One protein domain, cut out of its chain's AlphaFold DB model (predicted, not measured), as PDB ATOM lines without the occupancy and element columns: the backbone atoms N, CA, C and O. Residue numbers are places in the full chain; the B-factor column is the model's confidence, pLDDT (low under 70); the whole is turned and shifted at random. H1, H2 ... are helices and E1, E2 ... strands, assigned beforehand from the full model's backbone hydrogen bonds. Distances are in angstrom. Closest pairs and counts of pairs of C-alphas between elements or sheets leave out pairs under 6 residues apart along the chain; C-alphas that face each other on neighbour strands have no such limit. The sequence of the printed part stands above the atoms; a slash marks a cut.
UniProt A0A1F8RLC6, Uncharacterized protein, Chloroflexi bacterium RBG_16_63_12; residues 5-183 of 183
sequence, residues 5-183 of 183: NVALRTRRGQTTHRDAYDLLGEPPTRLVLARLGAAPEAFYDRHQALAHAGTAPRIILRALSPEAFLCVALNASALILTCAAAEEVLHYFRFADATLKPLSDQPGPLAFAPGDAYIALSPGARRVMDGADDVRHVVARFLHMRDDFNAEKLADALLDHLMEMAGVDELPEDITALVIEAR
ATOM      1  N   ASN A   5      70.510 169.059 285.765       84.88
ATOM      2  CA  ASN A   5      70.242 169.667 284.473       84.88
ATOM      3  C   ASN A   5      68.916 170.436 284.556       84.88
ATOM      4  O   ASN A   5      67.927 169.900 285.052       84.88
ATOM      5  N   VAL A   6      68.893 171.687 284.103       83.88
ATOM      6  CA  VAL A   6      67.722 172.568 284.214       83.88
ATOM      7  C   VAL A   6      67.358 173.068 282.829       83.88
ATOM      8  O   VAL A   6      68.161 173.725 282.173       83.88
ATOM      9  N   ALA A   7      66.130 172.796 282.408       84.12
ATOM     10  CA  ALA A   7      65.591 173.253 281.145       84.12
ATOM     11  C   ALA A   7      64.342 174.090 281.355       84.12
ATOM     12  O   ALA A   7      63.461 173.764 282.147       84.12
ATOM     13  N   LEU A   8      64.271 175.167 280.589       82.19
ATOM     14  CA  LEU A   8      63.161 176.088 280.591       82.19
ATOM     15  C   LEU A   8      62.778 176.361 279.145       82.19
ATOM     16  O   LEU A   8      63.629 176.774 278.350       82.19
ATOM     17  N   ARG A   9      61.527 176.083 278.795       84.38
ATOM     18  CA  ARG A   9      61.013 176.237 277.433       84.38
ATOM     19  C   ARG A   9      59.657 176.916 277.466       84.38
ATOM     20  O   ARG A   9      58.876 176.695 278.390       84.38
ATOM     21  N   THR A  10      59.394 177.725 276.449       83.56
ATOM     22  CA  THR A  10      58.136 178.447 276.278       83.56
ATOM     23  C   THR A  10      57.738 178.387 274.805       83.56
ATOM     24  O   THR A  10      58.580 178.599 273.929       83.56
ATOM     25  N   ARG A  11      56.471 178.076 274.522       86.06
ATOM     26  CA  ARG A  11      55.847 178.253 273.204       86.06
ATOM     27  C   ARG A  11      54.922 179.455 273.310       86.06
ATOM     28  O   ARG A  11      54.149 179.552 274.263       86.06
ATOM     29  N   ARG A  12      55.075 180.396 272.381       83.19
ATOM     30  CA  ARG A  12      54.376 181.678 272.455       83.19
ATOM     31  C   ARG A  12      52.950 181.560 271.936       83.19
ATOM     32  O   ARG A  12      52.735 180.913 270.913       83.19
ATOM     33  N   GLY A  13      52.023 182.205 272.630       78.69
ATOM     34  CA  GLY A  13      50.651 182.397 272.172       78.69
ATOM     35  C   GLY A  13      50.397 183.813 271.659       78.69
ATOM     36  O   GLY A  13      51.308 184.635 271.551       78.69
ATOM     37  N   GLN A  14      49.130 184.105 271.364       75.88
ATOM     38  CA  GLN A  14      48.659 185.432 270.956       75.88
ATOM     39  C   GLN A  14      48.843 186.460 272.075       75.88
ATOM     40  O   GLN A  14      49.279 187.590 271.840       75.88
ATOM     41  N   THR A  15      48.548 186.056 273.313       67.06
ATOM     42  CA  THR A  15      48.830 186.862 274.499       67.06
ATOM     43  C   THR A  15      50.234 186.543 274.993       67.06
ATOM     44  O   THR A  15      50.425 185.617 275.780       67.06
ATOM     45  N   THR A  16      51.219 187.321 274.541       57.06
ATOM     46  CA  THR A  16      52.573 187.231 275.096       57.06
ATOM     47  C   THR A  16      52.628 187.961 276.424       57.06
ATOM     48  O   THR A  16      52.448 189.187 276.476       57.06
ATOM     49  N   HIS A  17      52.927 187.243 277.497       55.56
ATOM     50  CA  HIS A  17      53.299 187.903 278.736       55.56
ATOM     51  C   HIS A  17      54.759 188.345 278.619       55.56
ATOM     52  O   HIS A  17      55.597 187.649 278.049       55.56
ATOM     53  N   ARG A  18      55.083 189.556 279.097       42.59
ATOM     54  CA  ARG A  18      56.478 190.014 279.148       42.59
ATOM     55  C   ARG A  18      57.215 189.140 280.156       42.59
ATOM     56  O   ARG A  18      57.238 189.431 281.348       42.59
ATOM     57  N   ASP A  19      57.801 188.071 279.657       42.16
ATOM     58  CA  ASP A  19      58.741 187.266 280.399       42.16
ATOM     59  C   ASP A  19      59.976 188.122 280.697       42.16
ATOM     60  O   ASP A  19      60.709 188.538 279.794       42.16
ATOM     61  N   ALA A  20      60.220 188.404 281.970       39.41
ATOM     62  CA  ALA A  20      61.549 188.804 282.392       39.41
ATOM     63  C   ALA A  20      62.396 187.524 282.429       39.41
ATOM     64  O   ALA A  20      62.264 186.704 283.334       39.41
ATOM     65  N   TYR A  21      63.209 187.314 281.395       40.91
ATOM     66  CA  TYR A  21      64.219 186.261 281.367       40.91
ATOM     67  C   TYR A  21      65.558 186.868 281.766       40.91
ATOM     68  O   TYR A  21      66.137 187.609 280.978       40.91
ATOM     69  N   ASP A  22      66.080 186.501 282.932       35.84
ATOM     70  CA  ASP A  22      67.520 186.583 283.163       35.84
ATOM     71  C   ASP A  22      68.108 185.175 283.056       35.84
ATOM     72  O   ASP A  22      67.948 184.318 283.928       35.84
ATOM     73  N   LEU A  23      68.780 184.927 281.931       35.66
ATOM     74  CA  LEU A  23      69.678 183.792 281.765       35.66
ATOM     75  C   LEU A  23      70.893 183.999 282.676       35.66
ATOM     76  O   LEU A  23      71.829 184.726 282.362       35.66
ATOM     77  N   LEU A  24      70.817 183.360 283.837       37.66
ATOM     78  CA  LEU A  24      71.879 182.624 284.520       37.66
ATOM     79  C   LEU A  24      73.297 182.791 283.932       37.66
ATOM     80  O   LEU A  24      73.682 182.089 283.000       37.66
ATOM     81  N   GLY A  25      74.113 183.645 284.555       29.75
ATOM     82  CA  GLY A  25      75.569 183.498 284.490       29.75
ATOM     83  C   GLY A  25      76.000 182.179 285.144       29.75
ATOM     84  O   GLY A  25      75.368 181.716 286.099       29.75
ATOM     85  N   GLU A  26      77.057 181.550 284.633       33.75
ATOM     86  CA  GLU A  26      77.553 180.297 285.199       33.75
ATOM     87  C   GLU A  26      78.327 180.513 286.517       33.75
ATOM     88  O   GLU A  26      79.246 181.333 286.553       33.75
ATOM     89  N   PRO A  27      78.056 179.728 287.579       39.91
ATOM     90  CA  PRO A  27      76.867 178.917 287.815       39.91
ATOM     91  C   PRO A  27      75.740 179.752 288.465       39.91
ATOM     92  O   PRO A  27      76.004 180.583 289.336       39.91
ATOM     93  N   PRO A  28      74.471 179.477 288.126       38.81
ATOM     94  CA  PRO A  28      73.328 180.288 288.529       38.81
ATOM     95  C   PRO A  28      73.117 180.317 290.041       38.81
ATOM     96  O   PRO A  28      72.762 179.305 290.649       38.81
ATOM     97  N   THR A  29      73.322 181.479 290.655       35.22
ATOM     98  CA  THR A  29      73.246 181.662 292.114       35.22
ATOM     99  C   THR A  29      71.930 182.262 292.602       35.22
ATOM    100  O   THR A  29      71.650 182.179 293.797       35.22
ATOM    101  N   ARG A  30      71.097 182.840 291.725       30.50
ATOM    102  CA  ARG A  30      69.785 183.403 292.089       30.50
ATOM    103  C   ARG A  30      68.987 183.767 290.833       30.50
ATOM    104  O   ARG A  30      69.516 184.476 289.986       30.50
ATOM    105  N   LEU A  31      67.725 183.358 290.739       36.41
ATOM    106  CA  LEU A  31      66.735 183.965 289.843       36.41
ATOM    107  C   LEU A  31      65.638 184.559 290.731       36.41
ATOM    108  O   LEU A  31      65.010 183.829 291.494       36.41
ATOM    109  N   VAL A  32      65.454 185.878 290.683       33.97
ATOM    110  CA  VAL A  32      64.345 186.597 291.328       33.97
ATOM    111  C   VAL A  32      63.601 187.320 290.215       33.97
ATOM    112  O   VAL A  32      64.174 188.222 289.612       33.97
ATOM    113  N   LEU A  33      62.343 186.964 289.947       33.06
ATOM    114  CA  LEU A  33      61.488 187.756 289.061       33.06
ATOM    115  C   LEU A  33      60.576 188.672 289.885       33.06
ATOM    116  O   LEU A  33      59.646 188.219 290.542       33.06
ATOM    117  N   ALA A  34      60.828 189.976 289.807       27.00
ATOM    118  CA  ALA A  34      59.839 191.026 290.053       27.00
ATOM    119  C   ALA A  34      59.417 191.569 288.671       27.00
ATOM    120  O   ALA A  34      60.288 191.781 287.836       27.00
ATOM    121  N   ARG A  35      58.161 191.847 288.296       35.69
ATOM    122  CA  ARG A  35      56.831 191.874 288.932       35.69
ATOM    123  C   ARG A  35      55.815 191.970 287.772       35.69
ATOM    124  O   ARG A  35      56.021 192.807 286.900       35.69
ATOM    125  N   LEU A  36      54.708 191.227 287.782       37.59
ATOM    126  CA  LEU A  36      53.490 191.559 287.016       37.59
ATOM    127  C   LEU A  36      52.292 191.188 287.895       37.59
ATOM    128  O   LEU A  36      51.812 190.078 287.831       37.59
ATOM    129  N   GLY A  37      51.887 192.099 288.783       38.41
ATOM    130  CA  GLY A  37      51.004 191.810 289.920       38.41
ATOM    131  C   GLY A  37      51.803 191.771 291.222       38.41
ATOM    132  O   GLY A  37      52.962 191.356 291.238       38.41
ATOM    133  N   ALA A  38      51.255 192.310 292.312       43.62
ATOM    134  CA  ALA A  38      51.853 192.097 293.623       43.62
ATOM    135  C   ALA A  38      51.749 190.596 293.904       43.62
ATOM    136  O   ALA A  38      50.664 190.125 294.235       43.62
ATOM    137  N   ALA A  39      52.838 189.837 293.744       49.62
ATOM    138  CA  ALA A  39      52.870 188.543 294.404       49.62
ATOM    139  C   ALA A  39      52.560 188.839 295.879       49.62
ATOM    140  O   ALA A  39      53.122 189.813 296.405       49.62
ATOM    141  N   PRO A  40      51.645 188.102 296.524       55.94
ATOM    142  CA  PRO A  40      51.291 188.393 297.901       55.94
ATOM    143  C   PRO A  40      52.588 188.425 298.707       55.94
ATOM    144  O   PRO A  40      53.356 187.469 298.631       55.94
ATOM    145  N   GLU A  41      52.871 189.499 299.448       55.38
ATOM    146  CA  GLU A  41      54.053 189.551 300.329       55.38
ATOM    147  C   GLU A  41      54.098 188.295 301.218       55.38
ATOM    148  O   GLU A  41      55.144 187.678 301.379       55.38
ATOM    149  N   ALA A  42      52.922 187.786 301.601       59.22
ATOM    150  CA  ALA A  42      52.729 186.507 302.278       59.22
ATOM    151  C   ALA A  42      53.283 185.265 301.541       59.22
ATOM    152  O   ALA A  42      53.691 184.318 302.209       59.22
ATOM    153  N   PHE A  43      53.283 185.221 300.204       57.78
ATOM    154  CA  PHE A  43      53.909 184.142 299.427       57.78
ATOM    155  C   PHE A  43      55.433 184.237 299.542       57.78
ATOM    156  O   PHE A  43      56.094 183.254 299.872       57.78
ATOM    157  N   TYR A  44      55.996 185.431 299.351       57.00
ATOM    158  CA  TYR A  44      57.435 185.635 299.500       57.00
ATOM    159  C   TYR A  44      57.912 185.346 300.924       57.00
ATOM    160  O   TYR A  44      58.825 184.542 301.090       57.00
ATOM    161  N   ASP A  45      57.255 185.897 301.942       61.28
ATOM    162  CA  ASP A  45      57.636 185.728 303.347       61.28
ATOM    163  C   ASP A  45      57.549 184.262 303.794       61.28
ATOM    164  O   ASP A  45      58.452 183.745 304.458       61.28
ATOM    165  N   ARG A  46      56.498 183.542 303.371       59.66
ATOM    166  CA  ARG A  46      56.319 182.112 303.675       59.66
ATOM    167  C   ARG A  46      57.405 181.244 303.041       59.66
ATOM    168  O   ARG A  46      57.766 180.211 303.606       59.66
ATOM    169  N   HIS A  47      57.937 181.645 301.888       56.72
ATOM    170  CA  HIS A  47      58.873 180.829 301.112       56.72
ATOM    171  C   HIS A  47      60.334 181.299 301.198       56.72
ATOM    172  O   HIS A  47      61.240 180.515 300.917       56.72
ATOM    173  N   GLN A  48      60.599 182.510 301.693       57.03
ATOM    174  CA  GLN A  48      61.944 183.001 302.007       57.03
ATOM    175  C   GLN A  48      62.589 182.202 303.151       57.03
ATOM    176  O   GLN A  48      63.799 181.989 303.151       57.03
ATOM    177  N   ALA A  49      61.793 181.657 304.077       58.16
ATOM    178  CA  ALA A  49      62.286 180.747 305.112       58.16
ATOM    179  C   ALA A  49      62.920 179.460 304.535       58.16
ATOM    180  O   ALA A  49      63.897 178.951 305.086       58.16
ATOM    181  N   LEU A  50      62.432 178.964 303.389       54.38
ATOM    182  CA  LEU A  50      62.960 177.762 302.722       54.38
ATOM    183  C   LEU A  50      64.341 178.013 302.100       54.38
ATOM    184  O   LEU A  50      65.208 177.143 302.119       54.38
ATOM    185  N   ALA A  51      64.576 179.238 301.627       50.75
ATOM    186  CA  ALA A  51      65.864 179.701 301.119       50.75
ATOM    187  C   ALA A  51      66.950 179.854 302.199       50.75
ATOM    188  O   ALA A  51      68.113 180.075 301.874       50.75
ATOM    189  N   HIS A  52      66.607 179.746 303.481       51.03
ATOM    190  CA  HIS A  52      67.571 179.849 304.579       51.03
ATOM    191  C   HIS A  52      67.841 178.506 305.276       51.03
ATOM    192  O   HIS A  52      68.701 178.438 306.152       51.03
ATOM    193  N   ALA A  53      67.176 177.423 304.858       51.03
ATOM    194  CA  ALA A  53      67.244 176.112 305.510       51.03
ATOM    195  C   ALA A  53      68.421 175.208 305.066       51.03
ATOM    196  O   ALA A  53      68.494 174.052 305.477       51.03
ATOM    197  N   GLY A  54      69.367 175.692 304.249       45.78
ATOM    198  CA  GLY A  54      70.530 174.909 303.809       45.78
ATOM    199  C   GLY A  54      71.682 175.783 303.315       45.78
ATOM    200  O   GLY A  54      71.472 176.911 302.898       45.78
ATOM    201  N   THR A  55      72.913 175.278 303.366       43.59
ATOM    202  CA  THR A  55      74.178 176.040 303.276       43.59
ATOM    203  C   THR A  55      74.540 176.673 301.922       43.59
ATOM    204  O   THR A  55      75.598 177.281 301.836       43.59
ATOM    205  N   ALA A  56      73.692 176.590 300.892       46.31
ATOM    206  CA  ALA A  56      73.735 177.432 299.681       46.31
ATOM    207  C   ALA A  56      72.584 177.032 298.732       46.31
ATOM    208  O   ALA A  56      72.815 176.315 297.754       46.31
ATOM    209  N   PRO A  57      71.330 177.425 299.001       47.94
ATOM    210  CA  PRO A  57      70.228 177.083 298.124       47.94
ATOM    211  C   PRO A  57      70.295 177.969 296.879       47.94
ATOM    212  O   PRO A  57      70.293 179.198 296.963       47.94
ATOM    213  N   ARG A  58      70.355 177.343 295.703       52.91
ATOM    214  CA  ARG A  58      70.203 178.043 294.424       52.91
ATOM    215  C   ARG A  58      68.713 178.227 294.179       52.91
ATOM    216  O   ARG A  58      68.027 177.260 293.867       52.91
ATOM    217  N   ILE A  59      68.211 179.439 294.384       48.12
ATOM    218  CA  ILE A  59      66.783 179.748 294.254       48.12
ATOM    219  C   ILE A  59      66.486 180.147 292.804       48.12
ATOM    220  O   ILE A  59      67.092 181.084 292.287       48.12
ATOM    221  N   ILE A  60      65.541 179.458 292.177       53.19
ATOM    222  CA  ILE A  60      64.897 179.788 290.913       53.19
ATOM    223  C   ILE A  60      63.468 180.268 291.228       53.19
ATOM    224  O   ILE A  60      62.574 179.455 291.448       53.19
ATOM    225  N   LEU A  61      63.238 181.581 291.274       48.50
ATOM    226  CA  LEU A  61      61.891 182.166 291.310       48.50
ATOM    227  C   LEU A  61      61.470 182.523 289.885       48.50
ATOM    228  O   LEU A  61      62.137 183.335 289.245       48.50
ATOM    229  N   ARG A  62      60.355 181.968 289.403       53.84
ATOM    230  CA  ARG A  62      59.763 182.308 288.106       53.84
ATOM    231  C   ARG A  62      58.271 182.623 288.236       53.84
ATOM    232  O   ARG A  62      57.502 181.805 288.726       53.84
ATOM    233  N   ALA A  63      57.855 183.779 287.728       48.84
ATOM    234  CA  ALA A  63      56.475 184.006 287.313       48.84
ATOM    235  C   ALA A  63      56.244 183.236 286.000       48.84
ATOM    236  O   ALA A  63      56.926 183.488 285.007       48.84
ATOM    237  N   LEU A  64      55.355 182.245 286.025       53.03
ATOM    238  CA  LEU A  64      54.932 181.483 284.844       53.03
ATOM    239  C   LEU A  64      53.786 182.188 284.097       53.03
ATOM    240  O   LEU A  64      53.520 181.868 282.943       53.03
ATOM    241  N   SER A  65      53.131 183.143 284.763       50.78
ATOM    242  CA  SER A  65      52.216 184.157 284.227       50.78
ATOM    243  C   SER A  65      52.113 185.312 285.254       50.78
ATOM    244  O   SER A  65      52.668 185.178 286.349       50.78
ATOM    245  N   PRO A  66      51.424 186.438 284.966       50.88
ATOM    246  CA  PRO A  66      51.197 187.512 285.946       50.88
ATOM    247  C   PRO A  66      50.567 187.032 287.267       50.88
ATOM    248  O   PRO A  66      50.822 187.583 288.333       50.88
ATOM    249  N   GLU A  67      49.761 185.976 287.208       56.81
ATOM    250  CA  GLU A  67      49.011 185.466 288.361       56.81
ATOM    251  C   GLU A  67      49.604 184.166 288.925       56.81
ATOM    252  O   GLU A  67      49.215 183.740 290.006       56.81
ATOM    253  N   ALA A  68      50.590 183.562 288.251       64.56
ATOM    254  CA  ALA A  68      51.160 182.281 288.647       64.56
ATOM    255  C   ALA A  68      52.647 182.366 288.974       64.56
ATOM    256  O   ALA A  68      53.501 182.602 288.113       64.56
ATOM    257  N   PHE A  69      52.953 182.088 290.236       70.56
ATOM    258  CA  PHE A  69      54.296 182.139 290.793       70.56
ATOM    259  C   PHE A  69      54.812 180.733 291.085       70.56
ATOM    260  O   PHE A  69      54.099 179.891 291.624       70.56
ATOM    261  N   LEU A  70      56.078 180.496 290.762       73.88
ATOM    262  CA  LEU A  70      56.809 179.292 291.116       73.88
ATOM    263  C   LEU A  70      58.128 179.685 291.782       73.88
ATOM    264  O   LEU A  70      58.932 180.428 291.227       73.88
ATOM    265  N   CYS A  71      58.364 179.151 292.970       74.88
ATOM    266  CA  CYS A  71      59.638 179.186 293.662       74.88
ATOM    267  C   CYS A  71      60.215 177.780 293.691       74.88
ATOM    268  O   CYS A  71      59.541 176.838 294.096       74.88
ATOM    269  N   VAL A  72      61.473 177.639 293.302       75.25
ATOM    270  CA  VAL A  72      62.240 176.407 293.442       75.25
ATOM    271  C   VAL A  72      63.565 176.760 294.093       75.25
ATOM    272  O   VAL A  72      64.185 177.742 293.722       75.25
ATOM    273  N   ALA A  73      64.038 175.973 295.046       75.69
ATOM    274  CA  ALA A  73      65.376 176.101 295.598       75.69
ATOM    275  C   ALA A  73      66.084 174.752 295.539       75.69
ATOM    276  O   ALA A  73      65.530 173.736 295.953       75.69
ATOM    277  N   LEU A  74      67.304 174.752 295.005       75.88
ATOM    278  CA  LEU A  74      68.102 173.555 294.765       75.88
ATOM    279  C   LEU A  74      69.294 173.500 295.716       75.88
ATOM    280  O   LEU A  74      70.091 174.438 295.792       75.88
ATOM    281  N   ASN A  75      69.464 172.358 296.369       78.12
ATOM    282  CA  ASN A  75      70.670 171.965 297.077       78.12
ATOM    283  C   ASN A  75      71.375 170.871 296.264       78.12
ATOM    284  O   ASN A  75      71.084 169.685 296.404       78.12
ATOM    285  N   ALA A  76      72.307 171.288 295.404       77.81
ATOM    286  CA  ALA A  76      73.052 170.395 294.513       77.81
ATOM    287  C   ALA A  76      73.896 169.352 295.260       77.81
ATOM    288  O   ALA A  76      74.012 168.227 294.794       77.81
ATOM    289  N   SER A  77      74.463 169.702 296.420       78.94
ATOM    290  CA  SER A  77      75.266 168.765 297.218       78.94
ATOM    291  C   SER A  77      74.440 167.657 297.863       78.94
ATOM    292  O   SER A  77      74.945 166.556 298.039       78.94
ATOM    293  N   ALA A  78      73.189 167.949 298.226       80.31
ATOM    294  CA  ALA A  78      72.296 166.986 298.863       80.31
ATOM    295  C   ALA A  78      71.299 166.347 297.885       80.31
ATOM    296  O   ALA A  78      70.514 165.510 298.314       80.31
ATOM    297  N   LEU A  79      71.300 166.757 296.610       85.06
ATOM    298  CA  LEU A  79      70.282 166.394 295.617       85.06
ATOM    299  C   LEU A  79      68.851 166.645 296.127       85.06
ATOM    300  O   LEU A  79      67.956 165.820 295.971       85.06
ATOM    301  N   ILE A  80      68.636 167.802 296.758       84.88
ATOM    302  CA  ILE A  80      67.328 168.197 297.294       84.88
ATOM    303  C   ILE A  80      66.793 169.406 296.533       84.88
ATOM    304  O   ILE A  80      67.527 170.360 296.270       84.88
ATOM    305  N   LEU A  81      65.496 169.390 296.249       84.19
ATOM    306  CA  LEU A  81      64.731 170.517 295.729       84.19
ATOM    307  C   LEU A  81      63.609 170.849 296.708       84.19
ATOM    308  O   LEU A  81      62.856 169.970 297.104       84.19
ATOM    309  N   THR A  82      63.448 172.112 297.072       80.38
ATOM    310  CA  THR A  82      62.230 172.596 297.736       80.38
ATOM    311  C   THR A  82      61.499 173.516 296.783       80.38
ATOM    312  O   THR A  82      62.110 174.445 296.259       80.38
ATOM    313  N   CYS A  83      60.216 173.282 296.549       78.75
ATOM    314  CA  CYS A  83      59.412 174.135 295.684       78.75
ATOM    315  C   CYS A  83      58.175 174.659 296.398       78.75
ATOM    316  O   CYS A  83      57.680 174.041 297.334       78.75
ATOM    317  N   ALA A  84      57.672 175.783 295.912       76.38
ATOM    318  CA  ALA A  84      56.367 176.326 296.236       76.38
ATOM    319  C   ALA A  84      55.762 176.881 294.955       76.38
ATOM    320  O   ALA A  84      56.438 177.603 294.222       76.38
ATOM    321  N   ALA A  85      54.515 176.543 294.676       77.81
ATOM    322  CA  ALA A  85      53.853 176.939 293.446       77.81
ATOM    323  C   ALA A  85      52.476 177.519 293.764       77.81
ATOM    324  O   ALA A  85      51.840 177.099 294.729       77.81
ATOM    325  N   ALA A  86      52.042 178.496 292.972       77.12
ATOM    326  CA  ALA A  86      50.660 178.953 292.973       77.12
ATOM    327  C   ALA A  86      49.720 177.818 292.522       77.12
ATOM    328  O   ALA A  86      50.147 176.900 291.821       77.12
ATOM    329  N   GLU A  87      48.446 177.888 292.907       78.50
ATOM    330  CA  GLU A  87      47.447 176.831 292.678       78.50
ATOM    331  C   GLU A  87      47.251 176.498 291.184       78.50
ATOM    332  O   GLU A  87      46.921 175.372 290.801       78.50
ATOM    333  N   GLU A  88      47.478 177.474 290.312       77.75
ATOM    334  CA  GLU A  88      47.314 177.363 288.867       77.75
ATOM    335  C   GLU A  88      48.515 176.705 288.172       77.75
ATOM    336  O   GLU A  88      48.402 176.290 287.016       77.75
ATOM    337  N   VAL A  89      49.655 176.588 288.860       82.75
ATOM    338  CA  VAL A  89      50.863 175.935 288.347       82.75
ATOM    339  C   VAL A  89      50.743 174.432 288.555       82.75
ATOM    340  O   VAL A  89      50.719 173.941 289.681       82.75
ATOM    341  N   LEU A  90      50.731 173.674 287.459       85.94
ATOM    342  CA  LEU A  90      50.804 172.219 287.547       85.94
ATOM    343  C   LEU A  90      52.254 171.806 287.747       85.94
ATOM    344  O   LEU A  90      53.131 172.233 287.001       85.94
ATOM    345  N   HIS A  91      52.512 170.943 288.721       88.25
ATOM    346  CA  HIS A  91      53.848 170.414 288.940       88.25
ATOM    347  C   HIS A  91      53.845 168.953 289.391       88.25
ATOM    348  O   HIS A  91      52.919 168.463 290.041       88.25
ATOM    349  N   TYR A  92      54.899 168.246 289.002       89.88
ATOM    350  CA  TYR A  92      55.031 166.805 289.131       89.88
ATOM    351  C   TYR A  92      56.453 166.446 289.547       89.88
ATOM    352  O   TYR A  92      57.421 167.117 289.180       89.88
ATOM    353  N   PHE A  93      56.568 165.339 290.267       91.31
ATOM    354  CA  PHE A  93      57.820 164.635 290.475       91.31
ATOM    355  C   PHE A  93      57.786 163.327 289.685       91.31
ATOM    356  O   PHE A  93      56.904 162.494 289.898       91.31
ATOM    357  N   ARG A  94      58.717 163.178 288.747       90.56
ATOM    358  CA  ARG A  94      58.943 161.970 287.959       90.56
ATOM    359  C   ARG A  94      60.112 161.215 288.573       90.56
ATOM    360  O   ARG A  94      61.207 161.761 288.665       90.56
ATOM    361  N   PHE A  95      59.883 159.970 288.950       89.44
ATOM    362  CA  PHE A  95      60.937 159.063 289.375       89.44
ATOM    363  C   PHE A  95      61.690 158.506 288.160       89.44
ATOM    364  O   PHE A  95      61.161 158.481 287.045       89.44
ATOM    365  N   ALA A  96      62.912 158.028 288.374       86.19
ATOM    366  CA  ALA A  96      63.730 157.397 287.339       86.19
ATOM    367  C   ALA A  96      63.051 156.181 286.669       86.19
ATOM    368  O   ALA A  96      63.342 155.885 285.515       86.19
ATOM    369  N   ASP A  97      62.116 155.514 287.353       84.06
ATOM    370  CA  ASP A  97      61.286 154.422 286.814       84.06
ATOM    371  C   ASP A  97      60.053 154.909 286.021       84.06
ATOM    372  O   ASP A  97      59.128 154.143 285.749       84.06
ATOM    373  N   ALA A  98      60.024 156.203 285.688       80.81
ATOM    374  CA  ALA A  98      58.942 156.898 285.002       80.81
ATOM    375  C   ALA A  98      57.616 156.971 285.780       80.81
ATOM    376  O   ALA A  98      56.600 157.410 285.225       80.81
ATOM    377  N   THR A  99      57.597 156.599 287.064       85.75
ATOM    378  CA  THR A  99      56.453 156.853 287.944       85.75
ATOM    379  C   THR A  99      56.287 158.356 288.134       85.75
ATOM    380  O   THR A  99      57.252 159.082 288.365       85.75
ATOM    381  N   LEU A 100      55.048 158.845 288.067       87.19
ATOM    382  CA  LEU A 100      54.736 160.262 288.234       87.19
ATOM    383  C   LEU A 100      53.887 160.496 289.465       87.19
ATOM    384  O   LEU A 100      52.849 159.868 289.663       87.19
ATOM    385  N   LYS A 101      54.311 161.473 290.256       88.44
ATOM    386  CA  LYS A 101      53.601 161.945 291.430       88.44
ATOM    387  C   LYS A 101      53.219 163.413 291.226       88.44
ATOM    388  O   LYS A 101      54.118 164.253 291.177       88.44
ATOM    389  N   PRO A 102      51.924 163.756 291.119       88.31
ATOM    390  CA  PRO A 102      51.511 165.150 291.193       88.31
ATOM    391  C   PRO A 102      51.888 165.715 292.565       88.31
ATOM    392  O   PRO A 102      51.755 165.034 293.588       88.31
ATOM    393  N   LEU A 103      52.395 166.941 292.575       87.44
ATOM    394  CA  LEU A 103      52.775 167.631 293.800       87.44
ATOM    395  C   LEU A 103      51.652 168.575 294.242       87.44
ATOM    396  O   LEU A 103      50.842 169.018 293.429       87.44
ATOM    397  N   SER A 104      51.574 168.810 295.550       80.94
ATOM    398  CA  SER A 104      50.692 169.818 296.133       80.94
ATOM    399  C   SER A 104      51.364 171.190 296.132       80.94
ATOM    400  O   SER A 104      52.589 171.292 296.174       80.94
ATOM    401  N   ASP A 105      50.547 172.232 296.227       71.00
ATOM    402  CA  ASP A 105      50.948 173.620 296.480       71.00
ATOM    403  C   ASP A 105      51.782 173.797 297.765       71.00
ATOM    404  O   ASP A 105      52.596 174.720 297.872       71.00
ATOM    405  N   GLN A 106      51.615 172.899 298.742       68.12
ATOM    406  CA  GLN A 106      52.375 172.947 299.984       68.12
ATOM    407  C   GLN A 106      53.866 172.643 299.777       68.12
ATOM    408  O   GLN A 106      54.218 171.608 299.203       68.12
ATOM    409  N   PRO A 107      54.762 173.495 300.307       66.75
ATOM    410  CA  PRO A 107      56.191 173.305 300.155       66.75
ATOM    411  C   PRO A 107      56.692 172.109 300.963       66.75
ATOM    412  O   PRO A 107      56.458 172.006 302.167       66.75
ATOM    413  N   GLY A 108      57.462 171.245 300.308       71.12
ATOM    414  CA  GLY A 108      58.173 170.139 300.943       71.12
ATOM    415  C   GLY A 108      59.488 169.834 300.225       71.12
ATOM    416  O   GLY A 108      59.610 170.119 299.030       71.12
ATOM    417  N   PRO A 109      60.496 169.286 300.930       82.88
ATOM    418  CA  PRO A 109      61.720 168.836 300.290       82.88
ATOM    419  C   PRO A 109      61.449 167.592 299.440       82.88
ATOM    420  O   PRO A 109      60.846 166.621 299.895       82.88
ATOM    421  N   LEU A 110      61.944 167.622 298.210       87.94
ATOM    422  CA  LEU A 110      62.008 166.498 297.292       87.94
ATOM    423  C   LEU A 110      63.459 166.032 297.239       87.94
ATOM    424  O   LEU A 110      64.345 166.807 296.876       87.94
ATOM    425  N   ALA A 111      63.699 164.786 297.632       90.25
ATOM    426  CA  ALA A 111      64.993 164.140 297.465       90.25
ATOM    427  C   ALA A 111      65.049 163.483 296.083       90.25
ATOM    428  O   ALA A 111      64.097 162.803 295.702       90.25
ATOM    429  N   PHE A 112      66.145 163.691 295.358       90.44
ATOM    430  CA  PHE A 112      66.367 163.129 294.031       90.44
ATOM    431  C   PHE A 112      67.359 161.970 294.084       90.44
ATOM    432  O   PHE A 112      68.379 162.034 294.774       90.44
ATOM    433  N   ALA A 113      67.100 160.960 293.267       91.38
ATOM    434  CA  ALA A 113      68.081 160.027 292.741       91.38
ATOM    435  C   ALA A 113      68.461 160.409 291.292       91.38
ATOM    436  O   ALA A 113      67.717 161.138 290.631       91.38
ATOM    437  N   PRO A 114      69.605 159.932 290.763       89.81
ATOM    438  CA  PRO A 114      69.941 160.117 289.351       89.81
ATOM    439  C   PRO A 114      68.819 159.613 288.431       89.81
ATOM    440  O   PRO A 114      68.348 158.488 288.589       89.81
ATOM    441  N   GLY A 115      68.402 160.446 287.474       87.38
ATOM    442  CA  GLY A 115      67.283 160.166 286.565       87.38
ATOM    443  C   GLY A 115      65.913 160.665 287.044       87.38
ATOM    444  O   GLY A 115      64.984 160.727 286.235       87.38
ATOM    445  N   ASP A 116      65.779 161.080 288.308       91.69
ATOM    446  CA  ASP A 116      64.570 161.756 288.783       91.69
ATOM    447  C   ASP A 116      64.451 163.155 288.164       91.69
ATOM    448  O   ASP A 116      65.451 163.845 287.923       91.69
ATOM    449  N   ALA A 117      63.214 163.605 287.952       91.00
ATOM    450  CA  ALA A 117      62.928 164.921 287.408       91.00
ATOM    451  C   ALA A 117      61.758 165.621 288.112       91.00
ATOM    452  O   ALA A 117      60.687 165.058 288.312       91.00
ATOM    453  N   TYR A 118      61.933 166.902 288.414       90.94
ATOM    454  CA  TYR A 118      60.851 167.818 288.749       90.94
ATOM    455  C   TYR A 118      60.380 168.544 287.494       90.94
ATOM    456  O   TYR A 118      61.193 169.022 286.704       90.94
ATOM    457  N   ILE A 119      59.067 168.641 287.325       90.06
ATOM    458  CA  ILE A 119      58.436 169.241 286.151       90.06
ATOM    459  C   ILE A 119      57.398 170.245 286.638       90.06
ATOM    460  O   ILE A 119      56.582 169.906 287.489       90.06
ATOM    461  N   ALA A 120      57.402 171.458 286.092       88.69
ATOM    462  CA  ALA A 120      56.373 172.461 286.342       88.69
ATOM    463  C   ALA A 120      55.893 173.099 285.037       88.69
ATOM    464  O   ALA A 120      56.684 173.338 284.126       88.69
ATOM    465  N   LEU A 121      54.598 173.390 284.967       86.44
ATOM    466  CA  LEU A 121      53.900 173.900 283.796       86.44
ATOM    467  C   LEU A 121      53.147 175.190 284.132       86.44
ATOM    468  O   LEU A 121      52.575 175.319 285.216       86.44
ATOM    469  N   SER A 122      53.135 176.149 283.201       85.19
ATOM    470  CA  SER A 122      52.376 177.396 283.371       85.19
ATOM    471  C   SER A 122      50.859 177.171 283.376       85.19
ATOM    472  O   SER A 122      50.378 176.165 282.852       85.19
ATOM    473  N   PRO A 123      50.075 178.142 283.881       82.62
ATOM    474  CA  PRO A 123      48.617 178.086 283.789       82.62
ATOM    475  C   PRO A 123      48.099 177.951 282.358       82.62
ATOM    476  O   PRO A 123      47.102 177.273 282.145       82.62
ATOM    477  N   GLY A 124      48.780 178.543 281.371       81.62
ATOM    478  CA  GLY A 124      48.416 178.370 279.964       81.62
ATOM    479  C   GLY A 124      48.445 176.902 279.537       81.62
ATOM    480  O   GLY A 124      47.521 176.430 278.881       81.62
ATOM    481  N   ALA A 125      49.449 176.141 279.988       83.00
ATOM    482  CA  ALA A 125      49.501 174.702 279.743       83.00
ATOM    483  C   ALA A 125      48.331 173.981 280.427       83.00
ATOM    484  O   ALA A 125      47.701 173.128 279.811       83.00
ATOM    485  N   ARG A 126      47.973 174.370 281.658       81.50
ATOM    486  CA  ARG A 126      46.779 173.846 282.339       81.50
ATOM    487  C   ARG A 126      45.493 174.132 281.561       81.50
ATOM    488  O   ARG A 126      44.683 173.232 281.428       81.50
ATOM    489  N   ARG A 127      45.308 175.330 281.002       80.56
ATOM    490  CA  ARG A 127      44.101 175.660 280.217       80.56
ATOM    491  C   ARG A 127      44.018 174.872 278.915       80.56
ATOM    492  O   ARG A 127      42.937 174.424 278.552       80.56
ATOM    493  N   VAL A 128      45.157 174.653 278.255       80.88
ATOM    494  CA  VAL A 128      45.252 173.730 277.113       80.88
ATOM    495  C   VAL A 128      44.839 172.313 277.524       80.88
ATOM    496  O   VAL A 128      44.181 171.611 276.761       80.88
ATOM    497  N   MET A 129      45.178 171.906 278.749       79.75
ATOM    498  CA  MET A 129      44.827 170.599 279.295       79.75
ATOM    499  C   MET A 129      43.366 170.487 279.768       79.75
ATOM    500  O   MET A 129      42.752 169.444 279.579       79.75
ATOM    501  N   ASP A 130      42.787 171.527 280.366       72.00
ATOM    502  CA  ASP A 130      41.434 171.493 280.947       72.00
ATOM    503  C   ASP A 130      40.330 171.341 279.874       72.00
ATOM    504  O   ASP A 130      39.192 171.010 280.198       72.00
ATOM    505  N   GLY A 131      40.658 171.529 278.590       61.94
ATOM    506  CA  GLY A 131      39.754 171.301 277.457       61.94
ATOM    507  C   GLY A 131      39.487 169.831 277.101       61.94
ATOM    508  O   GLY A 131      38.677 169.580 276.210       61.94
ATOM    509  N   ALA A 132      40.136 168.861 277.756       58.03
ATOM    510  CA  ALA A 132      39.868 167.439 277.540       58.03
ATOM    511  C   ALA A 132      39.567 166.700 278.858       58.03
ATOM    512  O   ALA A 132      40.208 166.907 279.887       58.03
ATOM    513  N   ASP A 133      38.585 165.798 278.812       54.78
ATOM    514  CA  ASP A 133      37.962 165.177 279.993       54.78
ATOM    515  C   ASP A 133      38.891 164.257 280.824       54.78
ATOM    516  O   ASP A 133      38.478 163.763 281.872       54.78
ATOM    517  N   ASP A 134      40.149 164.025 280.409       62.12
ATOM    518  CA  ASP A 134      41.080 163.126 281.116       62.12
ATOM    519  C   ASP A 134      42.581 163.491 280.996       62.12
ATOM    520  O   ASP A 134      43.473 162.646 280.882       62.12
ATOM    521  N   VAL A 135      42.918 164.783 280.974       57.44
ATOM    522  CA  VAL A 135      44.265 165.215 280.542       57.44
ATOM    523  C   VAL A 135      45.379 165.031 281.573       57.44
ATOM    524  O   VAL A 135      46.546 164.880 281.198       57.44
ATOM    525  N   ARG A 136      45.054 164.913 282.867       62.06
ATOM    526  CA  ARG A 136      46.057 164.490 283.865       62.06
ATOM    527  C   ARG A 136      46.648 163.125 283.509       62.06
ATOM    528  O   ARG A 136      47.849 162.935 283.685       62.06
ATOM    529  N   HIS A 137      45.843 162.221 282.947       65.69
ATOM    530  CA  HIS A 137      46.321 160.930 282.464       65.69
ATOM    531  C   HIS A 137      47.129 161.048 281.171       65.69
ATOM    532  O   HIS A 137      48.056 160.269 280.986       65.69
ATOM    533  N   VAL A 138      46.854 162.021 280.298       69.19
ATOM    534  CA  VAL A 138      47.585 162.168 279.027       69.19
ATOM    535  C   VAL A 138      49.007 162.677 279.246       69.19
ATOM    536  O   VAL A 138      49.951 162.057 278.755       69.19
ATOM    537  N   VAL A 139      49.187 163.731 280.050       70.81
ATOM    538  CA  VAL A 139      50.532 164.215 280.412       70.81
ATOM    539  C   VAL A 139      51.271 163.172 281.245       70.81
ATOM    540  O   VAL A 139      52.448 162.914 280.990       70.81
ATOM    541  N   ALA A 140      50.580 162.498 282.172       69.44
ATOM    542  CA  ALA A 140      51.179 161.398 282.918       69.44
ATOM    543  C   ALA A 140      51.642 160.264 281.989       69.44
ATOM    544  O   ALA A 140      52.763 159.781 282.107       69.44
ATOM    545  N   ARG A 141      50.827 159.884 281.000       72.94
ATOM    546  CA  ARG A 141      51.181 158.853 280.019       72.94
ATOM    547  C   ARG A 141      52.345 159.288 279.135       72.94
ATOM    548  O   ARG A 141      53.238 158.485 278.888       72.94
ATOM    549  N   PHE A 142      52.367 160.538 278.673       80.81
ATOM    550  CA  PHE A 142      53.469 161.070 277.868       80.81
ATOM    551  C   PHE A 142      54.806 160.972 278.611       80.81
ATOM    552  O   PHE A 142      55.786 160.455 278.077       80.81
ATOM    553  N   LEU A 143      54.818 161.432 279.860       76.06
ATOM    554  CA  LEU A 143      55.995 161.440 280.723       76.06
ATOM    555  C   LEU A 143      56.412 160.027 281.174       76.06
ATOM    556  O   LEU A 143      57.594 159.794 281.431       76.06
ATOM    557  N   HIS A 144      55.462 159.090 281.253       71.38
ATOM    558  CA  HIS A 144      55.718 157.690 281.590       71.38
ATOM    559  C   HIS A 144      56.390 156.913 280.444       71.38
ATOM    560  O   HIS A 144      57.200 156.032 280.687       71.38
ATOM    561  N   MET A 145      56.086 157.234 279.184       67.88
ATOM    562  CA  MET A 145      56.547 156.449 278.027       67.88
ATOM    563  C   MET A 145      57.966 156.786 277.539       67.88
ATOM    564  O   MET A 145      58.383 156.259 276.506       67.88
ATOM    565  N   ARG A 146      58.690 157.706 278.186       68.25
ATOM    566  CA  ARG A 146      59.942 158.248 277.635       68.25
ATOM    567  C   ARG A 146      61.069 158.281 278.661       68.25
ATOM    568  O   ARG A 146      61.126 159.195 279.478       68.25
ATOM    569  N   ASP A 147      61.987 157.323 278.546       65.56
ATOM    570  CA  ASP A 147      63.092 157.123 279.497       65.56
ATOM    571  C   ASP A 147      64.422 157.777 279.081       65.56
ATOM    572  O   ASP A 147      65.258 158.058 279.934       65.56
ATOM    573  N   ASP A 148      64.600 158.123 277.802       61.88
ATOM    574  CA  ASP A 148      65.901 158.557 277.256       61.88
ATOM    575  C   ASP A 148      66.060 160.083 277.093       61.88
ATOM    576  O   ASP A 148      66.837 160.569 276.258       61.88
ATOM    577  N   PHE A 149      65.306 160.882 277.849       69.56
ATOM    578  CA  PHE A 149      65.317 162.335 277.692       69.56
ATOM    579  C   PHE A 149      66.079 163.070 278.784       69.56
ATOM    580  O   PHE A 149      65.800 162.951 279.970       69.56
ATOM    581  N   ASN A 150      67.009 163.922 278.340       84.00
ATOM    582  CA  ASN A 150      67.526 164.994 279.173       84.00
ATOM    583  C   ASN A 150      66.445 166.066 279.401       84.00
ATOM    584  O   ASN A 150      65.499 166.173 278.616       84.00
ATOM    585  N   ALA A 151      66.614 166.881 280.445       85.81
ATOM    586  CA  ALA A 151      65.668 167.935 280.819       85.81
ATOM    587  C   ALA A 151      65.190 168.794 279.631       85.81
ATOM    588  O   ALA A 151      64.004 169.096 279.522       85.81
ATOM    589  N   GLU A 152      66.096 169.154 278.717       86.38
ATOM    590  CA  GLU A 152      65.791 169.977 277.540       86.38
ATOM    591  C   GLU A 152      64.858 169.282 276.553       86.38
ATOM    592  O   GLU A 152      63.807 169.827 276.217       86.38
ATOM    593  N   LYS A 153      65.206 168.060 276.130       89.44
ATOM    594  CA  LYS A 153      64.376 167.266 275.217       89.44
ATOM    595  C   LYS A 153      63.019 166.955 275.830       89.44
ATOM    596  O   LYS A 153      62.024 166.954 275.112       89.44
ATOM    597  N   LEU A 154      62.977 166.705 277.140       88.25
ATOM    598  CA  LEU A 154      61.726 166.459 277.846       88.25
ATOM    599  C   LEU A 154      60.832 167.704 277.837       88.25
ATOM    600  O   LEU A 154      59.649 167.590 277.529       88.25
ATOM    601  N   ALA A 155      61.395 168.880 278.131       87.62
ATOM    602  CA  ALA A 155      60.656 170.138 278.115       87.62
ATOM    603  C   ALA A 155      60.106 170.458 276.718       87.62
ATOM    604  O   ALA A 155      58.927 170.778 276.592       87.62
ATOM    605  N   ASP A 156      60.931 170.343 275.673       89.12
ATOM    606  CA  ASP A 156      60.495 170.614 274.300       89.12
ATOM    607  C   ASP A 156      59.419 169.626 273.837       89.12
ATOM    608  O   ASP A 156      58.357 170.050 273.389       89.12
ATOM    609  N   ALA A 157      59.636 168.323 274.034       89.44
ATOM    610  CA  ALA A 157      58.680 167.309 273.602       89.44
ATOM    611  C   ALA A 157      57.346 167.391 274.370       89.44
ATOM    612  O   ALA A 157      56.294 167.112 273.798       89.44
ATOM    613  N   LEU A 158      57.372 167.786 275.649       88.56
ATOM    614  CA  LEU A 158      56.159 168.021 276.434       88.56
ATOM    615  C   LEU A 158      55.351 169.200 275.881       88.56
ATOM    616  O   LEU A 158      54.134 169.097 275.763       88.56
ATOM    617  N   LEU A 159      56.010 170.305 275.527       88.12
ATOM    618  CA  LEU A 159      55.323 171.461 274.951       88.12
ATOM    619  C   LEU A 159      54.765 171.163 273.559       88.12
ATOM    620  O   LEU A 159      53.632 171.545 273.281       88.12
ATOM    621  N   ASP A 160      55.519 170.453 272.718       89.38
ATOM    622  CA  ASP A 160      55.048 170.048 271.391       89.38
ATOM    623  C   ASP A 160      53.821 169.134 271.508       89.38
ATOM    624  O   ASP A 160      52.823 169.348 270.825       89.38
ATOM    625  N   HIS A 161      53.835 168.188 272.453       87.94
ATOM    626  CA  HIS A 161      52.681 167.334 272.715       87.94
ATOM    627  C   HIS A 161      51.446 168.128 273.164       87.94
ATOM    628  O   HIS A 161      50.338 167.862 272.703       87.94
ATOM    629  N   LEU A 162      51.619 169.129 274.035       86.88
ATOM    630  CA  LEU A 162      50.519 170.003 274.454       86.88
ATOM    631  C   LEU A 162      49.958 170.819 273.280       86.88
ATOM    632  O   LEU A 162      48.745 170.989 273.192       86.88
ATOM    633  N   MET A 163      50.809 171.289 272.364       86.56
ATOM    634  CA  MET A 163      50.363 171.975 271.146       86.56
ATOM    635  C   MET A 163      49.571 171.044 270.222       86.56
ATOM    636  O   MET A 163      48.499 171.420 269.754       86.56
ATOM    637  N   GLU A 164      50.059 169.820 270.002       87.50
ATOM    638  CA  GLU A 164      49.351 168.801 269.217       87.50
ATOM    639  C   GLU A 164      47.968 168.495 269.807       87.50
ATOM    640  O   GLU A 164      46.985 168.409 269.073       87.50
ATOM    641  N   MET A 165      47.881 168.367 271.134       83.44
ATOM    642  CA  MET A 165      46.620 168.127 271.840       83.44
ATOM    643  C   MET A 165      45.641 169.288 271.724       83.44
ATOM    644  O   MET A 165      44.439 169.057 271.606       83.44
ATOM    645  N   ALA A 166      46.142 170.523 271.781       83.56
ATOM    646  CA  ALA A 166      45.309 171.707 271.660       83.56
ATOM    647  C   ALA A 166      44.608 171.763 270.294       83.56
ATOM    648  O   ALA A 166      43.524 172.329 270.193       83.56
ATOM    649  N   GLY A 167      45.213 171.178 269.248       83.12
ATOM    650  CA  GLY A 167      44.641 171.137 267.901       83.12
ATOM    651  C   GLY A 167      44.415 172.524 267.294       83.12
ATOM    652  O   GLY A 167      43.581 172.673 266.403       83.12
ATOM    653  N   VAL A 168      45.118 173.539 267.804       77.81
ATOM    654  CA  VAL A 168      45.021 174.934 267.366       77.81
ATOM    655  C   VAL A 168      46.295 175.351 266.648       77.81
ATOM    656  O   VAL A 168      47.396 174.987 267.056       77.81
ATOM    657  N   ASP A 169      46.133 176.170 265.610       72.44
ATOM    658  CA  ASP A 169      47.259 176.770 264.888       72.44
ATOM    659  C   ASP A 169      47.985 177.824 265.745       72.44
ATOM    660  O   ASP A 169      49.186 178.043 265.587       72.44
ATOM    661  N   GLU A 170      47.269 178.452 266.686       76.25
ATOM    662  CA  GLU A 170      47.808 179.447 267.612       76.25
ATOM    663  C   GLU A 170      47.257 179.259 269.029       76.25
ATOM    664  O   GLU A 170      46.057 179.077 269.241       76.25
ATOM    665  N   LEU A 171      48.146 179.348 270.020       81.56
ATOM    666  CA  LEU A 171      47.780 179.284 271.431       81.56
ATOM    667  C   LEU A 171      47.196 180.628 271.902       81.56
ATOM    668  O   LEU A 171      47.712 181.681 271.524       81.56
ATOM    669  N   PRO A 172      46.181 180.632 272.781       79.12
ATOM    670  CA  PRO A 172      45.609 181.874 273.309       79.12
ATOM    671  C   PRO A 172      46.599 182.659 274.192       79.12
ATOM    672  O   PRO A 172      46.564 183.892 274.239       79.12
ATOM    673  N   GLU A 173      47.512 181.958 274.866       79.62
ATOM    674  CA  GLU A 173      48.545 182.514 275.745       79.62
ATOM    675  C   GLU A 173      49.819 181.660 275.713       79.62
ATOM    676  O   GLU A 173      49.830 180.553 275.169       79.62
ATOM    677  N   ASP A 174      50.889 182.165 276.323       83.75
ATOM    678  CA  ASP A 174      52.155 181.443 276.423       83.75
ATOM    679  C   ASP A 174      52.041 180.178 277.295       83.75
ATOM    680  O   ASP A 174      51.625 180.208 278.461       83.75
ATOM    681  N   ILE A 175      52.519 179.054 276.763       85.19
ATOM    682  CA  ILE A 175      52.695 177.817 277.531       85.19
ATOM    683  C   ILE A 175      54.167 177.606 277.837       85.19
ATOM    684  O   ILE A 175      55.041 177.808 276.995       85.19
ATOM    685  N   THR A 176      54.455 177.203 279.064       84.88
ATOM    686  CA  THR A 176      55.818 177.121 279.570       84.88
ATOM    687  C   THR A 176      56.019 175.843 280.361       84.88
ATOM    688  O   THR A 176      55.170 175.489 281.175       84.88
ATOM    689  N   ALA A 177      57.182 175.216 280.176       86.69
ATOM    690  CA  ALA A 177      57.648 174.077 280.952       86.69
ATOM    691  C   ALA A 177      59.012 174.372 281.596       86.69
ATOM    692  O   ALA A 177      59.946 174.833 280.933       86.69
ATOM    693  N   LEU A 178      59.124 174.084 282.892       87.06
ATOM    694  CA  LEU A 178      60.377 173.957 283.631       87.06
ATOM    695  C   LEU A 178      60.608 172.475 283.919       87.06
ATOM    696  O   LEU A 178      59.731 171.817 284.475       87.06
ATOM    697  N   VAL A 179      61.794 171.973 283.596       88.00
ATOM    698  CA  VAL A 179      62.228 170.612 283.921       88.00
ATOM    699  C   VAL A 179      63.568 170.679 284.642       88.00
ATOM    700  O   VAL A 179      64.497 171.334 284.173       88.00
ATOM    701  N   ILE A 180      63.671 170.010 285.785       87.56
ATOM    702  CA  ILE A 180      64.893 169.900 286.585       87.56
ATOM    703  C   ILE A 180      65.172 168.419 286.794       87.56
ATOM    704  O   ILE A 180      64.412 167.752 287.480       87.56
ATOM    705  N   GLU A 181      66.250 167.916 286.212       88.94
ATOM    706  CA  GLU A 181      66.648 166.504 286.217       88.94
ATOM    707  C   GLU A 181      67.916 166.327 287.059       88.94
ATOM    708  O   GLU A 181      68.865 167.098 286.897       88.94
ATOM    709  N   ALA A 182      67.967 165.320 287.930       88.44
ATOM    710  CA  ALA A 182      69.194 164.959 288.645       88.44
ATOM    711  C   ALA A 182      70.110 164.067 287.789       88.44
ATOM    712  O   ALA A 182      69.650 163.129 287.135       88.44
ATOM    713  N   ARG A 183      71.412 164.370 287.806       83.31
ATOM    714  CA  ARG A 183      72.468 163.697 287.030       83.31
ATOM    715  C   ARG A 183      73.388 162.860 287.905       83.31
ATOM    716  O   ARG A 183      73.760 163.347 288.994       83.31
TER     717      ARG A 183
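AT A GLANCE: This is residues 5 to 183 of the 183 residues of an uncharacterized protein of Chloroflexi bacterium RBG_16_63_12 (UniProt A0A1F8RLC6). Two antiparallel sheets, one of five strands and one of four, stand face to face as a sandwich with their strands running nearly in line, and helices cover the outsides. H4, the longest helix, and H3 cover the larger sheet, H1 covers the smaller one, H2 sits at one end of the larger sheet, and the long stretch of residues 12 to 40 runs round the outside. The printed part has 179 residues, with four named helices and nine named strands in the order E1 H1 E2 E3 E4 E5 E6 E7 E8 H2 H3 H4 E9. The larger sheet has the order E1, E9, E8, E5, E6 and the smaller one E2, E3, E4, E7; the class is mixed, helices and strands. The whole is compact, with a radius of gyration of the C-alphas of 15.6 A, and rounded, with spans of 46 by 39 by 30 A.

IN THESE COORDINATES: The larger sheet holds E1, residues 5 to 11, 20.2 A long; E9, residues 175 to 182, 23.7 A; E8, residues 117 to 121, 13.2 A; E5, residues 90 to 94, 13.1 A; and E6, residues 100 to 102. C-alpha 5, where E1 begins, is at (70.242, 169.667, 284.473), and C-alpha 182, where E9 ends, is at (69.194, 164.959, 288.645). The smaller sheet holds E2, residues 58 to 63, 16.6 A; E3, residues 69 to 75, 20.3 A; E4, residues 80 to 85, 16.5 A; and E7, residues 108 to 111. The helices are H1, residues 41 to 48; H2, residues 123 to 130; H3, residues 135 to 144, 13.7 A; and H4, residues 151 to 166, 22.6 A, which begins with C-alpha 151 at (65.668, 167.935, 280.819).

HOW THE PARTS SIT: In the larger sheet, E1 and E9 are antiparallel at 170 degrees, with N 7 and O 179 within hydrogen-bond range at 2.8 A. E9 and E8 have N 120 and O 178 at 2.9 A, E8 and E5 have N 92 and O 119 at 2.8 A, and the hairpin E5 and E6 has N 93 and O 101 at 2.8 A. This sheet is twisted, its C-alphas lying up to 4.5 A off its best plane. H3 and H4 are on the same face of it, two layers, helices on one face of a sheet. H4 lies over E1 and E9 at a height over the sheet of 8.5 A and runs along the strands, at 25 degrees to E9 on the local plane. H3 lies over E5 and E6 at a height of 9.7 A. H3 and H4, a helical hairpin, only just touch, with 3 pairs of C-alphas within 8 A, the closest being Phe 142 and Leu 158 at 7.6 A. H2 only grazes the sheet with residues 123 to 128 and touches residues 162 to 166 of H4, the closest C-alphas being Val 128 and Ala 166 at 5.8 A. The smaller sheet faces the larger one in a sandwich, two sheets face to face, the facing parts 10.4 A centre to centre and the strands at 13 degrees. E2, E3 and E4 form a meander, each strand the antiparallel neighbour of the one before, with N 60 and O 72 at 2.7 A and N 73 and O 82 at 2.7 A; E4 and E7 have N 81 and O 110 at 2.9 A. H1 is on this sheet, over E3 at a height of 10.2 A. In H1, H2, H3 and H4 every O i to N i+4 pair is within hydrogen-bond range.

THE WHOLE: The C-alphas of Thr 55 and Asp 169 are the two farthest apart, at 46.9 A. The printed part has no cut. The link from E1 to H1 is long, with 29 residues; in it residues 30 to 31 pair, parallel, with residues 59 to 60 of E2. The mean pLDDT of the printed part is 70.7, and 70 residues are under 70: residues 15 to 68, 106 to 107, 131 to 138, 140 and 145 to 149.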